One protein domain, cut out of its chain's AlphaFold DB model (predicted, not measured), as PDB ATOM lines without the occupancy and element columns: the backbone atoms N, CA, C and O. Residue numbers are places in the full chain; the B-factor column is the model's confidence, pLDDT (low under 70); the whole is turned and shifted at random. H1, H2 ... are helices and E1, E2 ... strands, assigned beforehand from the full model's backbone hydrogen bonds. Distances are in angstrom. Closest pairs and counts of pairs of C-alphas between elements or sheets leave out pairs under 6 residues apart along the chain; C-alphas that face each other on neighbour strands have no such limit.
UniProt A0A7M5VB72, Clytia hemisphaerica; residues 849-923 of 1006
ATOM      1  N   ARG A 849       8.758 -26.736 117.728       65.31
ATOM      2  CA  ARG A 849       7.509 -26.100 117.267       65.31
ATOM      3  C   ARG A 849       6.245 -26.618 117.971       65.31
ATOM      4  O   ARG A 849       5.345 -25.846 118.294       65.31
ATOM      5  N   ASN A 850       6.210 -27.908 118.296       61.94
ATOM      6  CA  ASN A 850       5.119 -28.562 119.031       61.94
ATOM      7  C   ASN A 850       4.810 -27.926 120.406       61.94
ATOM      8  O   ASN A 850       3.728 -28.135 120.952       61.94
ATOM      9  N   MET A 851       5.723 -27.134 120.979       66.12
ATOM     10  CA  MET A 851       5.522 -26.457 122.264       66.12
ATOM     11  C   MET A 851       4.524 -25.293 122.196       66.12
ATOM     12  O   MET A 851       3.928 -24.959 123.225       66.12
ATOM     13  N   PHE A 852       4.331 -24.700 121.014       75.44
ATOM     14  CA  PHE A 852       3.461 -23.541 120.781       75.44
ATOM     15  C   PHE A 852       2.070 -23.916 120.240       75.44
ATOM     16  O   PHE A 852       1.176 -23.072 120.222       75.44
ATOM     17  N   GLN A 853       1.871 -25.173 119.843       74.25
ATOM     18  CA  GLN A 853       0.596 -25.718 119.361       74.25
ATOM     19  C   GLN A 853      -0.341 -26.094 120.515       74.25
ATOM     20  O   GLN A 853       0.105 -26.242 121.657       74.25
ATOM     21  N   VAL A 854      -1.634 -26.297 120.234       57.66
ATOM     22  CA  VAL A 854      -2.615 -26.826 121.196       57.66
ATOM     23  C   VAL A 854      -2.042 -28.043 121.930       57.66
ATOM     24  O   VAL A 854      -1.556 -28.999 121.334       57.66
ATOM     25  N   ASN A 855      -2.118 -28.003 123.263       49.22
ATOM     26  CA  ASN A 855      -1.527 -28.952 124.220       49.22
ATOM     27  C   ASN A 855      -0.009 -28.878 124.457       49.22
ATOM     28  O   ASN A 855       0.462 -29.527 125.404       49.22
ATOM     29  N   GLY A 856       0.720 -28.071 123.688       54.91
ATOM     30  CA  GLY A 856       2.113 -27.710 123.927       54.91
ATOM     31  C   GLY A 856       2.297 -26.955 125.248       54.91
ATOM     32  O   GLY A 856       1.361 -26.361 125.792       54.91
ATOM     33  N   TRP A 857       3.501 -27.013 125.817       57.47
ATOM     34  CA  TRP A 857       3.777 -26.430 127.136       57.47
ATOM     35  C   TRP A 857       3.543 -24.911 127.172       57.47
ATOM     36  O   TRP A 857       2.921 -24.414 128.110       57.47
ATOM     37  N   ILE A 858       3.963 -24.188 126.127       65.50
ATOM     38  CA  ILE A 858       3.799 -22.731 126.024       65.50
ATOM     39  C   ILE A 858       2.334 -22.371 125.777       65.50
ATOM     40  O   ILE A 858       1.821 -21.435 126.390       65.50
ATOM     41  N   TYR A 859       1.633 -23.167 124.968       69.31
ATOM     42  CA  TYR A 859       0.193 -23.029 124.774       69.31
ATOM     43  C   TYR A 859      -0.590 -23.183 126.081       69.31
ATOM     44  O   TYR A 859      -1.417 -22.339 126.421       69.31
ATOM     45  N   LYS A 860      -0.299 -24.225 126.867       59.34
ATOM     46  CA  LYS A 860      -0.945 -24.448 128.172       59.34
ATOM     47  C   LYS A 860      -0.621 -23.354 129.179       59.34
ATOM     48  O   LYS A 860      -1.476 -23.025 129.994       59.34
ATOM     49  N   MET A 861       0.590 -22.801 129.130       60.03
ATOM     50  CA  MET A 861       0.971 -21.662 129.962       60.03
ATOM     51  C   MET A 861       0.130 -20.430 129.613       60.03
ATOM     52  O   MET A 861      -0.492 -19.857 130.503       60.03
ATOM     53  N   ALA A 862       0.018 -20.094 128.324       66.44
ATOM     54  CA  ALA A 862      -0.829 -19.000 127.853       66.44
ATOM     55  C   ALA A 862      -2.311 -19.221 128.205       66.44
ATOM     56  O   ALA A 862      -2.960 -18.318 128.722       66.44
ATOM     57  N   PHE A 863      -2.829 -20.436 128.006       67.50
ATOM     58  CA  PHE A 863      -4.209 -20.801 128.334       67.50
ATOM     59  C   PHE A 863      -4.502 -20.754 129.841       67.50
ATOM     60  O   PHE A 863      -5.579 -20.342 130.260       67.50
ATOM     61  N   ARG A 864      -3.553 -21.160 130.691       65.12
ATOM     62  CA  ARG A 864      -3.701 -21.073 132.151       65.12
ATOM     63  C   ARG A 864      -3.734 -19.620 132.621       65.12
ATOM     64  O   ARG A 864      -4.533 -19.289 133.490       65.12
ATOM     65  N   ASP A 865      -2.857 -18.787 132.068       62.69
ATOM     66  CA  ASP A 865      -2.659 -17.418 132.542       62.69
ATOM     67  C   ASP A 865      -3.718 -16.450 131.972       62.69
ATOM     68  O   ASP A 865      -4.060 -15.467 132.627       62.69
ATOM     69  N   LEU A 866      -4.276 -16.738 130.786       70.56
ATOM     70  CA  LEU A 866      -5.235 -15.873 130.081       70.56
ATOM     71  C   LEU A 866      -6.632 -16.490 129.887       70.56
ATOM     72  O   LEU A 866      -7.558 -15.780 129.496       70.56
ATOM     73  N   GLY A 867      -6.816 -17.782 130.171       70.88
ATOM     74  CA  GLY A 867      -8.057 -18.512 129.905       70.88
ATOM     75  C   GLY A 867      -8.202 -18.940 128.440       70.88
ATOM     76  O   GLY A 867      -7.217 -19.184 127.744       70.88
ATOM     77  N   LEU A 868      -9.449 -19.058 127.966       75.50
ATOM     78  CA  LEU A 868      -9.756 -19.369 126.564       75.50
ATOM     79  C   LEU A 868      -9.133 -18.316 125.640       75.50
ATOM     80  O   LEU A 868      -9.548 -17.158 125.656       75.50
ATOM     81  N   LEU A 869      -8.159 -18.737 124.832       79.88
ATOM     82  CA  LEU A 869      -7.468 -17.860 123.895       79.88
ATOM     83  C   LEU A 869      -8.383 -17.534 122.707       79.88
ATOM     84  O   LEU A 869      -9.006 -18.423 122.120       79.88
ATOM     85  N   THR A 870      -8.479 -16.257 122.348       80.19
ATOM     86  CA  THR A 870      -9.227 -15.789 121.172       80.19
ATOM     87  C   THR A 870      -8.287 -15.508 120.006       80.19
ATOM     88  O   THR A 870      -7.129 -15.161 120.219       80.19
ATOM     89  N   ASP A 871      -8.780 -15.639 118.775       85.75
ATOM     90  CA  ASP A 871      -7.979 -15.368 117.574       85.75
ATOM     91  C   ASP A 871      -7.380 -13.949 117.606       85.75
ATOM     92  O   ASP A 871      -8.024 -13.022 118.107       85.75
ATOM     93  N   ASP A 872      -6.145 -13.796 117.129       80.56
ATOM     94  CA  ASP A 872      -5.343 -12.561 117.182       80.56
ATOM     95  C   ASP A 872      -5.047 -12.009 118.597       80.56
ATOM     96  O   ASP A 872      -4.562 -10.879 118.766       80.56
ATOM     97  N   GLN A 873      -5.261 -12.803 119.652       83.12
ATOM     98  CA  GLN A 873      -4.923 -12.396 121.014       83.12
ATOM     99  C   GLN A 873      -3.409 -12.391 121.216       83.12
ATOM    100  O   GLN A 873      -2.754 -13.434 121.190       83.12
ATOM    101  N   HIS A 874      -2.857 -11.200 121.450       84.50
ATOM    102  CA  HIS A 874      -1.433 -11.042 121.710       84.50
ATOM    103  C   HIS A 874      -1.117 -11.258 123.186       84.50
ATOM    104  O   HIS A 874      -1.820 -10.758 124.064       84.50
ATOM    105  N   LEU A 875      -0.027 -11.967 123.450       81.88
ATOM    106  CA  LEU A 875       0.402 -12.345 124.785       81.88
ATOM    107  C   LEU A 875       1.917 -12.218 124.934       81.88
ATOM    108  O   LEU A 875       2.686 -12.447 124.000       81.88
ATOM    109  N   SER A 876       2.340 -11.838 126.136       77.19
ATOM    110  CA  SER A 876       3.750 -11.823 126.519       77.19
ATOM    111  C   SER A 876       4.066 -13.089 127.300       77.19
ATOM    112  O   SER A 876       3.291 -13.489 128.169       77.19
ATOM    113  N   LEU A 877       5.191 -13.724 126.983       70.19
ATOM    114  CA  LEU A 877       5.659 -14.910 127.690       70.19
ATOM    115  C   LEU A 877       6.840 -14.505 128.581       70.19
ATOM    116  O   LEU A 877       7.824 -13.984 128.053       70.19
ATOM    117  N   PRO A 878       6.803 -14.759 129.904       59.53
ATOM    118  CA  PRO A 878       7.880 -14.365 130.819       59.53
ATOM    119  C   PRO A 878       9.256 -14.937 130.450       59.53
ATOM    120  O   PRO A 878      10.278 -14.314 130.716       59.53
ATOM    121  N   CYS A 879       9.281 -16.107 129.805       57.56
ATOM    122  CA  CYS A 879      10.496 -16.749 129.310       57.56
ATOM    123  C   CYS A 879      11.088 -16.087 128.048       57.56
ATOM    124  O   CYS A 879      12.234 -16.363 127.715       57.56
ATOM    125  N   PHE A 880      10.365 -15.189 127.369       72.81
ATOM    126  CA  PHE A 880      10.831 -14.481 126.170       72.81
ATOM    127  C   PHE A 880      10.536 -12.970 126.268       72.81
ATOM    128  O   PHE A 880       9.718 -12.440 125.517       72.81
ATOM    129  N   PRO A 881      11.211 -12.232 127.168       61.38
ATOM    130  CA  PRO A 881      10.833 -10.863 127.540       61.38
ATOM    131  C   PRO A 881      10.956  -9.821 126.413       61.38
ATOM    132  O   PRO A 881      10.386  -8.741 126.521       61.38
ATOM    133  N   LYS A 882      11.683 -10.127 125.331       73.62
ATOM    134  CA  LYS A 882      11.857  -9.251 124.155       73.62
ATOM    135  C   LYS A 882      10.991  -9.652 122.955       73.62
ATOM    136  O   LYS A 882      11.278  -9.241 121.836       73.62
ATOM    137  N   LYS A 883      10.001 -10.525 123.151       82.50
ATOM    138  CA  LYS A 883       9.187 -11.087 122.070       82.50
ATOM    139  C   LYS A 883       7.720 -11.126 122.478       82.50
ATOM    140  O   LYS A 883       7.383 -11.478 123.606       82.50
ATOM    141  N   ILE A 884       6.848 -10.764 121.545       84.31
ATOM    142  CA  ILE A 884       5.396 -10.804 121.728       84.31
ATOM    143  C   ILE A 884       4.835 -11.895 120.841       84.31
ATOM    144  O   ILE A 884       5.210 -12.013 119.679       84.31
ATOM    145  N   PHE A 885       3.910 -12.663 121.393       88.88
ATOM    146  CA  PHE A 885       3.287 -13.778 120.710       88.88
ATOM    147  C   PHE A 885       1.823 -13.477 120.430       88.88
ATOM    148  O   PHE A 885       1.251 -12.555 121.009       88.88
ATOM    149  N   VAL A 886       1.220 -14.237 119.528       88.00
ATOM    150  CA  VAL A 886      -0.184 -14.109 119.144       88.00
ATOM    151  C   VAL A 886      -0.775 -15.487 118.908       88.00
ATOM    152  O   VAL A 886      -0.122 -16.349 118.329       88.00
ATOM    153  N   TYR A 887      -1.991 -15.719 119.382       87.12
ATOM    154  CA  TYR A 887      -2.683 -16.973 119.116       87.12
ATOM    155  C   TYR A 887      -3.393 -16.930 117.760       87.12
ATOM    156  O   TYR A 887      -4.178 -16.020 117.500       87.12
ATOM    157  N   ASN A 888      -3.116 -17.927 116.921       84.00
ATOM    158  CA  ASN A 888      -3.776 -18.150 115.643       84.00
ATOM    159  C   ASN A 888      -4.781 -19.298 115.795       84.00
ATOM    160  O   ASN A 888      -4.398 -20.458 115.956       84.00
ATOM    161  N   LYS A 889      -6.072 -18.978 115.723       80.38
ATOM    162  CA  LYS A 889      -7.171 -19.934 115.906       80.38
ATOM    163  C   LYS A 889      -7.330 -20.904 114.735       80.38
ATOM    164  O   LYS A 889      -7.899 -21.974 114.908       80.38
ATOM    165  N   LYS A 890      -6.874 -20.541 113.533       76.56
ATOM    166  CA  LYS A 890      -7.018 -21.391 112.342       76.56
ATOM    167  C   LYS A 890      -6.125 -22.630 112.417       76.56
ATOM    168  O   LYS A 890      -6.561 -23.706 112.026       76.56
ATOM    169  N   GLU A 891      -4.905 -22.456 112.916       75.88
ATOM    170  CA  GLU A 891      -3.902 -23.524 113.058       75.88
ATOM    171  C   GLU A 891      -3.729 -23.977 114.518       75.88
ATOM    172  O   GLU A 891      -2.919 -24.854 114.805       75.88
ATOM    173  N   ASP A 892      -4.495 -23.384 115.442       77.12
ATOM    174  CA  ASP A 892      -4.488 -23.713 116.867       77.12
ATOM    175  C   ASP A 892      -3.068 -23.654 117.482       77.12
ATOM    176  O   ASP A 892      -2.614 -24.527 118.226       77.12
ATOM    177  N   GLU A 893      -2.335 -22.585 117.159       83.44
ATOM    178  CA  GLU A 893      -0.907 -22.436 117.458       83.44
ATOM    179  C   GLU A 893      -0.552 -20.982 117.818       83.44
ATOM    180  O   GLU A 893      -1.177 -20.023 117.362       83.44
ATOM    181  N   ILE A 894       0.450 -20.806 118.682       84.38
ATOM    182  CA  ILE A 894       0.972 -19.502 119.108       84.38
ATOM    183  C   ILE A 894       2.137 -19.088 118.200       84.38
ATOM    184  O   ILE A 894       3.153 -19.772 118.111       84.38
ATOM    185  N   TYR A 895       2.001 -17.940 117.545       87.75
ATOM    186  CA  TYR A 895       2.960 -17.374 116.597       87.75
ATOM    187  C   TYR A 895       3.752 -16.236 117.245       87.75
ATOM    188  O   TYR A 895       3.317 -15.642 118.231       87.75
ATOM    189  N   LEU A 896       4.899 -15.885 116.664       88.75
ATOM    190  CA  LEU A 896       5.624 -14.660 116.976       88.75
ATOM    191  C   LEU A 896       5.007 -13.475 116.216       88.75
ATOM    192  O   LEU A 896       4.792 -13.533 115.003       88.75
ATOM    193  N   CYS A 897       4.762 -12.374 116.921       87.00
ATOM    194  CA  CYS A 897       4.260 -11.138 116.341       87.00
ATOM    195  C   CYS A 897       5.408 -10.192 115.957       87.00
ATOM    196  O   CYS A 897       6.158  -9.746 116.823       87.00
ATOM    197  N   LEU A 898       5.480  -9.825 114.674       84.75
ATOM    198  CA  LEU A 898       6.409  -8.825 114.126       84.75
ATOM    199  C   LEU A 898       5.699  -7.495 113.794       84.75
ATOM    200  O   LEU A 898       6.085  -6.763 112.882       84.75
ATOM    201  N   GLY A 899       4.582  -7.210 114.467       78.69
ATOM    202  CA  GLY A 899       3.753  -6.026 114.230       78.69
ATOM    203  C   GLY A 899       2.740  -6.218 113.102       78.69
ATOM    204  O   GLY A 899       1.571  -6.483 113.370       78.69
ATOM    205  N   LYS A 900       3.165  -6.075 111.838       72.06
ATOM    206  CA  LYS A 900       2.257  -6.110 110.663       72.06
ATOM    207  C   LYS A 900       1.940  -7.515 110.137       72.06
ATOM    208  O   LYS A 900       1.052  -7.655 109.304       72.06
ATOM    209  N   HIS A 901       2.691  -8.524 110.565       79.75
ATOM    210  CA  HIS A 901       2.509  -9.923 110.182       79.75
ATOM    211  C   HIS A 901       2.979 -10.840 111.317       79.75
ATOM    212  O   HIS A 901       3.747 -10.424 112.193       79.75
ATOM    213  N   HIS A 902       2.497 -12.081 111.305       86.50
ATOM    214  CA  HIS A 902       2.798 -13.093 112.314       86.50
ATOM    215  C   HIS A 902       3.491 -14.279 111.659       86.50
ATOM    216  O   HIS A 902       3.074 -14.729 110.591       86.50
ATOM    217  N   ILE A 903       4.542 -14.777 112.299       84.50
ATOM    218  CA  ILE A 903       5.340 -15.899 111.799       84.50
ATOM    219  C   ILE A 903       5.400 -17.009 112.843       84.50
ATOM    220  O   ILE A 903       5.242 -16.761 114.037       84.50
ATOM    221  N   PHE A 904       5.647 -18.237 112.400       83.00
ATOM    222  CA  PHE A 904       5.919 -19.336 113.320       83.00
ATOM    223  C   PHE A 904       7.179 -19.059 114.137       83.00
ATOM    224  O   PHE A 904       8.054 -18.294 113.728       83.00
ATOM    225  N   VAL A 905       7.284 -19.706 115.293       80.69
ATOM    226  CA  VAL A 905       8.511 -19.655 116.087       80.69
ATOM    227  C   VAL A 905       9.602 -20.423 115.346       80.69
ATOM    228  O   VAL A 905       9.534 -21.641 115.206       80.69
ATOM    229  N   GLN A 906      10.576 -19.678 114.832       78.12
ATOM    230  CA  GLN A 906      11.664 -20.158 113.984       78.12
ATOM    231  C   GLN A 906      12.897 -19.253 114.151       78.12
ATOM    232  O   GLN A 906      12.750 -18.130 114.658       78.12
ATOM    233  N   PRO A 907      14.099 -19.691 113.726       79.25
ATOM    234  CA  PRO A 907      15.287 -18.843 113.762       79.25
ATOM    235  C   PRO A 907      15.037 -17.553 112.973       79.25
ATOM    236  O   PRO A 907      14.521 -17.602 111.857       79.25
ATOM    237  N   LEU A 908      15.358 -16.405 113.570       81.00
ATOM    238  CA  LEU A 908      15.023 -15.095 113.009       81.00
ATOM    239  C   LEU A 908      16.190 -14.542 112.196       81.00
ATOM    240  O   LEU A 908      17.354 -14.669 112.571       81.00
ATOM    241  N   THR A 909      15.882 -13.871 111.092       82.12
ATOM    242  CA  THR A 909      16.851 -13.004 110.420       82.12
ATOM    243  C   THR A 909      17.069 -11.730 111.239       82.12
ATOM    244  O   THR A 909      16.179 -11.274 111.955       82.12
ATOM    245  N   ARG A 910      18.223 -11.074 111.070       74.00
ATOM    246  CA  ARG A 910      18.555  -9.813 111.766       74.00
ATOM    247  C   ARG A 910      17.453  -8.745 111.665       74.00
ATOM    248  O   ARG A 910      17.195  -8.022 112.617       74.00
ATOM    249  N   LYS A 911      16.775  -8.675 110.516       78.38
ATOM    250  CA  LYS A 911      15.664  -7.743 110.280       78.38
ATOM    251  C   LYS A 911      14.400  -8.125 111.062       78.38
ATOM    252  O   LYS A 911      13.671  -7.246 111.506       78.38
ATOM    253  N   GLU A 912      14.121  -9.415 111.225       81.88
ATOM    254  CA  GLU A 912      12.983  -9.908 112.014       81.88
ATOM    255  C   GLU A 912      13.239  -9.788 113.520       81.88
ATOM    256  O   GLU A 912      12.305  -9.529 114.272       81.88
ATOM    257  N   GLU A 913      14.492  -9.906 113.969       81.19
ATOM    258  CA  GLU A 913      14.869  -9.639 115.362       81.19
ATOM    259  C   GLU A 913      14.647  -8.176 115.753       81.19
ATOM    260  O   GLU A 913      14.080  -7.907 116.814       81.19
ATOM    261  N   GLU A 914      15.045  -7.241 114.885       79.75
ATOM    262  CA  GLU A 914      14.808  -5.805 115.071       79.75
ATOM    263  C   GLU A 914      13.299  -5.505 115.161       79.75
ATOM    264  O   GLU A 914      12.862  -4.821 116.086       79.75
ATOM    265  N   LEU A 915      12.486  -6.108 114.281       81.56
ATOM    266  CA  LEU A 915      11.024  -5.958 114.290       81.56
ATOM    267  C   LEU A 915      10.354  -6.594 115.521       81.56
ATOM    268  O   LEU A 915       9.400  -6.034 116.062       81.56
ATOM    269  N   ALA A 916      10.830  -7.754 115.982       80.06
ATOM    270  CA  ALA A 916      10.306  -8.415 117.178       80.06
ATOM    271  C   ALA A 916      10.595  -7.602 118.449       80.06
ATOM    272  O   ALA A 916       9.732  -7.492 119.323       80.06
ATOM    273  N   ALA A 917      11.793  -7.013 118.537       78.94
ATOM    274  CA  ALA A 917      12.194  -6.155 119.645       78.94
ATOM    275  C   ALA A 917      11.406  -4.835 119.656       78.94
ATOM    276  O   ALA A 917      10.860  -4.468 120.696       78.94
ATOM    277  N   GLU A 918      11.260  -4.174 118.500       80.44
ATOM    278  CA  GLU A 918      10.447  -2.957 118.347       80.44
ATOM    279  C   GLU A 918       8.985  -3.214 118.750       80.44
ATOM    280  O   GLU A 918       8.373  -2.430 119.480       80.44
ATOM    281  N   GLN A 919       8.429  -4.364 118.360       81.38
ATOM    282  CA  GLN A 919       7.069  -4.748 118.726       81.38
ATOM    283  C   GLN A 919       6.913  -5.037 120.226       81.38
ATOM    284  O   GLN A 919       5.882  -4.697 120.816       81.38
ATOM    285  N   ALA A 920       7.917  -5.649 120.858       76.56
ATOM    286  CA  ALA A 920       7.919  -5.883 122.298       76.56
ATOM    287  C   ALA A 920       7.965  -4.576 123.094       76.56
ATOM    288  O   ALA A 920       7.220  -4.432 124.063       76.56
ATOM    289  N   GLU A 921       8.753  -3.598 122.648       73.75
ATOM    290  CA  GLU A 921       8.788  -2.259 123.246       73.75
ATOM    291  C   GLU A 921       7.465  -1.504 123.043       73.75
ATOM    292  O   GLU A 921       6.947  -0.892 123.981       73.75
ATOM    293  N   THR A 922       6.858  -1.623 121.858       69.25
ATOM    294  CA  THR A 922       5.586  -0.962 121.527       69.25
ATOM    295  C   THR A 922       4.421  -1.511 122.365       69.25
ATOM    296  O   THR A 922       3.633  -0.738 122.911       69.25
ATOM    297  N   LYS A 923       4.324  -2.838 122.548       65.94
ATOM    298  CA  LYS A 923       3.243  -3.472 123.334       65.94
ATOM    299  C   LYS A 923       3.482  -3.499 124.846       65.94
ATOM    300  O   LYS A 923       2.512  -3.596 125.600       65.94
TER     301      LYS A 923
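This is residues 849 to 923 of the 1006 residues of a protein of Clytia hemisphaerica (UniProt A0A7M5VB72). A small antiparallel sheet of three strands forms a slab in the middle, with one helix over each of its faces: H1 on one, H2 on the other, both crossing the strands. After E3 the chain folds back, and residues 902 to 903 pair briefly with residues 896 to 897 of E3 before the long link reaches H2. The printed part has 75 residues with two named helices and three named strands, in the order H1, E1, E2, E3, H2; the sheet's order is E1, E2, E3. The class is mixed, helices and strands, with 37 residues, under half, in named elements. The whole is compact, with a radius of gyration of the C-alphas of 11.5 A and spans of 31 by 21 by 20 A.

H1, residues 857 to 866, begins at C-alpha 857 at (3.777, -26.430, 127.136) and measures 14.2 A. E1, residues 874 to 876, is 7.1 A long. E2, residues 884 to 888, starts at C-alpha 884 at (5.396, -10.804, 121.728) and measures 13.2 A. E3, residues 893 to 897, is 12.5 A long. H2, residues 910 to 923, measures 20.2 A and ends at C-alpha 923 at (3.243, -3.472, 123.334).

The strands form a meander, each the antiparallel neighbour of the one before, with E1 and E3 as edge strands. The hairpin E1 and E2 stands at 139 degrees between directions, with N 875 and O 885 2.8 A apart, within hydrogen-bond range. The hairpin E2 and E3 stands at 140 degrees, with N 886 and O 895 at 2.8 A. H2 is on the sheet at a height of 7.7 A, only just over E2 with 3 of its C-alphas falling on that strand, and runs across the strands at 80 degrees to E2 on the local plane; the closest C-alphas of H2 and E2 are those of Ala 920 and Ile 884, 5.6 A apart. H1 is on the opposite face at a height of 9.1 A, over a local plane fitted to 6 C-alphas, only just enough. It is only just over E2, with 3 C-alphas falling on it, and runs across the strands at 87 degrees to E2 on the local plane. The closest C-alphas of H1 and E3 are those of Tyr 859 and Ile 894, 6.7 A apart. H1 and H2 are apart. In H1 and H2 every O i to N i+4 pair is within hydrogen-bond range.

The C-alphas farthest apart, those of Gly 867 and Arg 910, are 33.4 A from each other. The printed part has no cut. The link from E3 to H2, residues 898 to 909, is long; that from E2 to E3 is tight. Mean pLDDT of the printed part is 75.4, and 20 residues are under 70, among them residues 854 to 865.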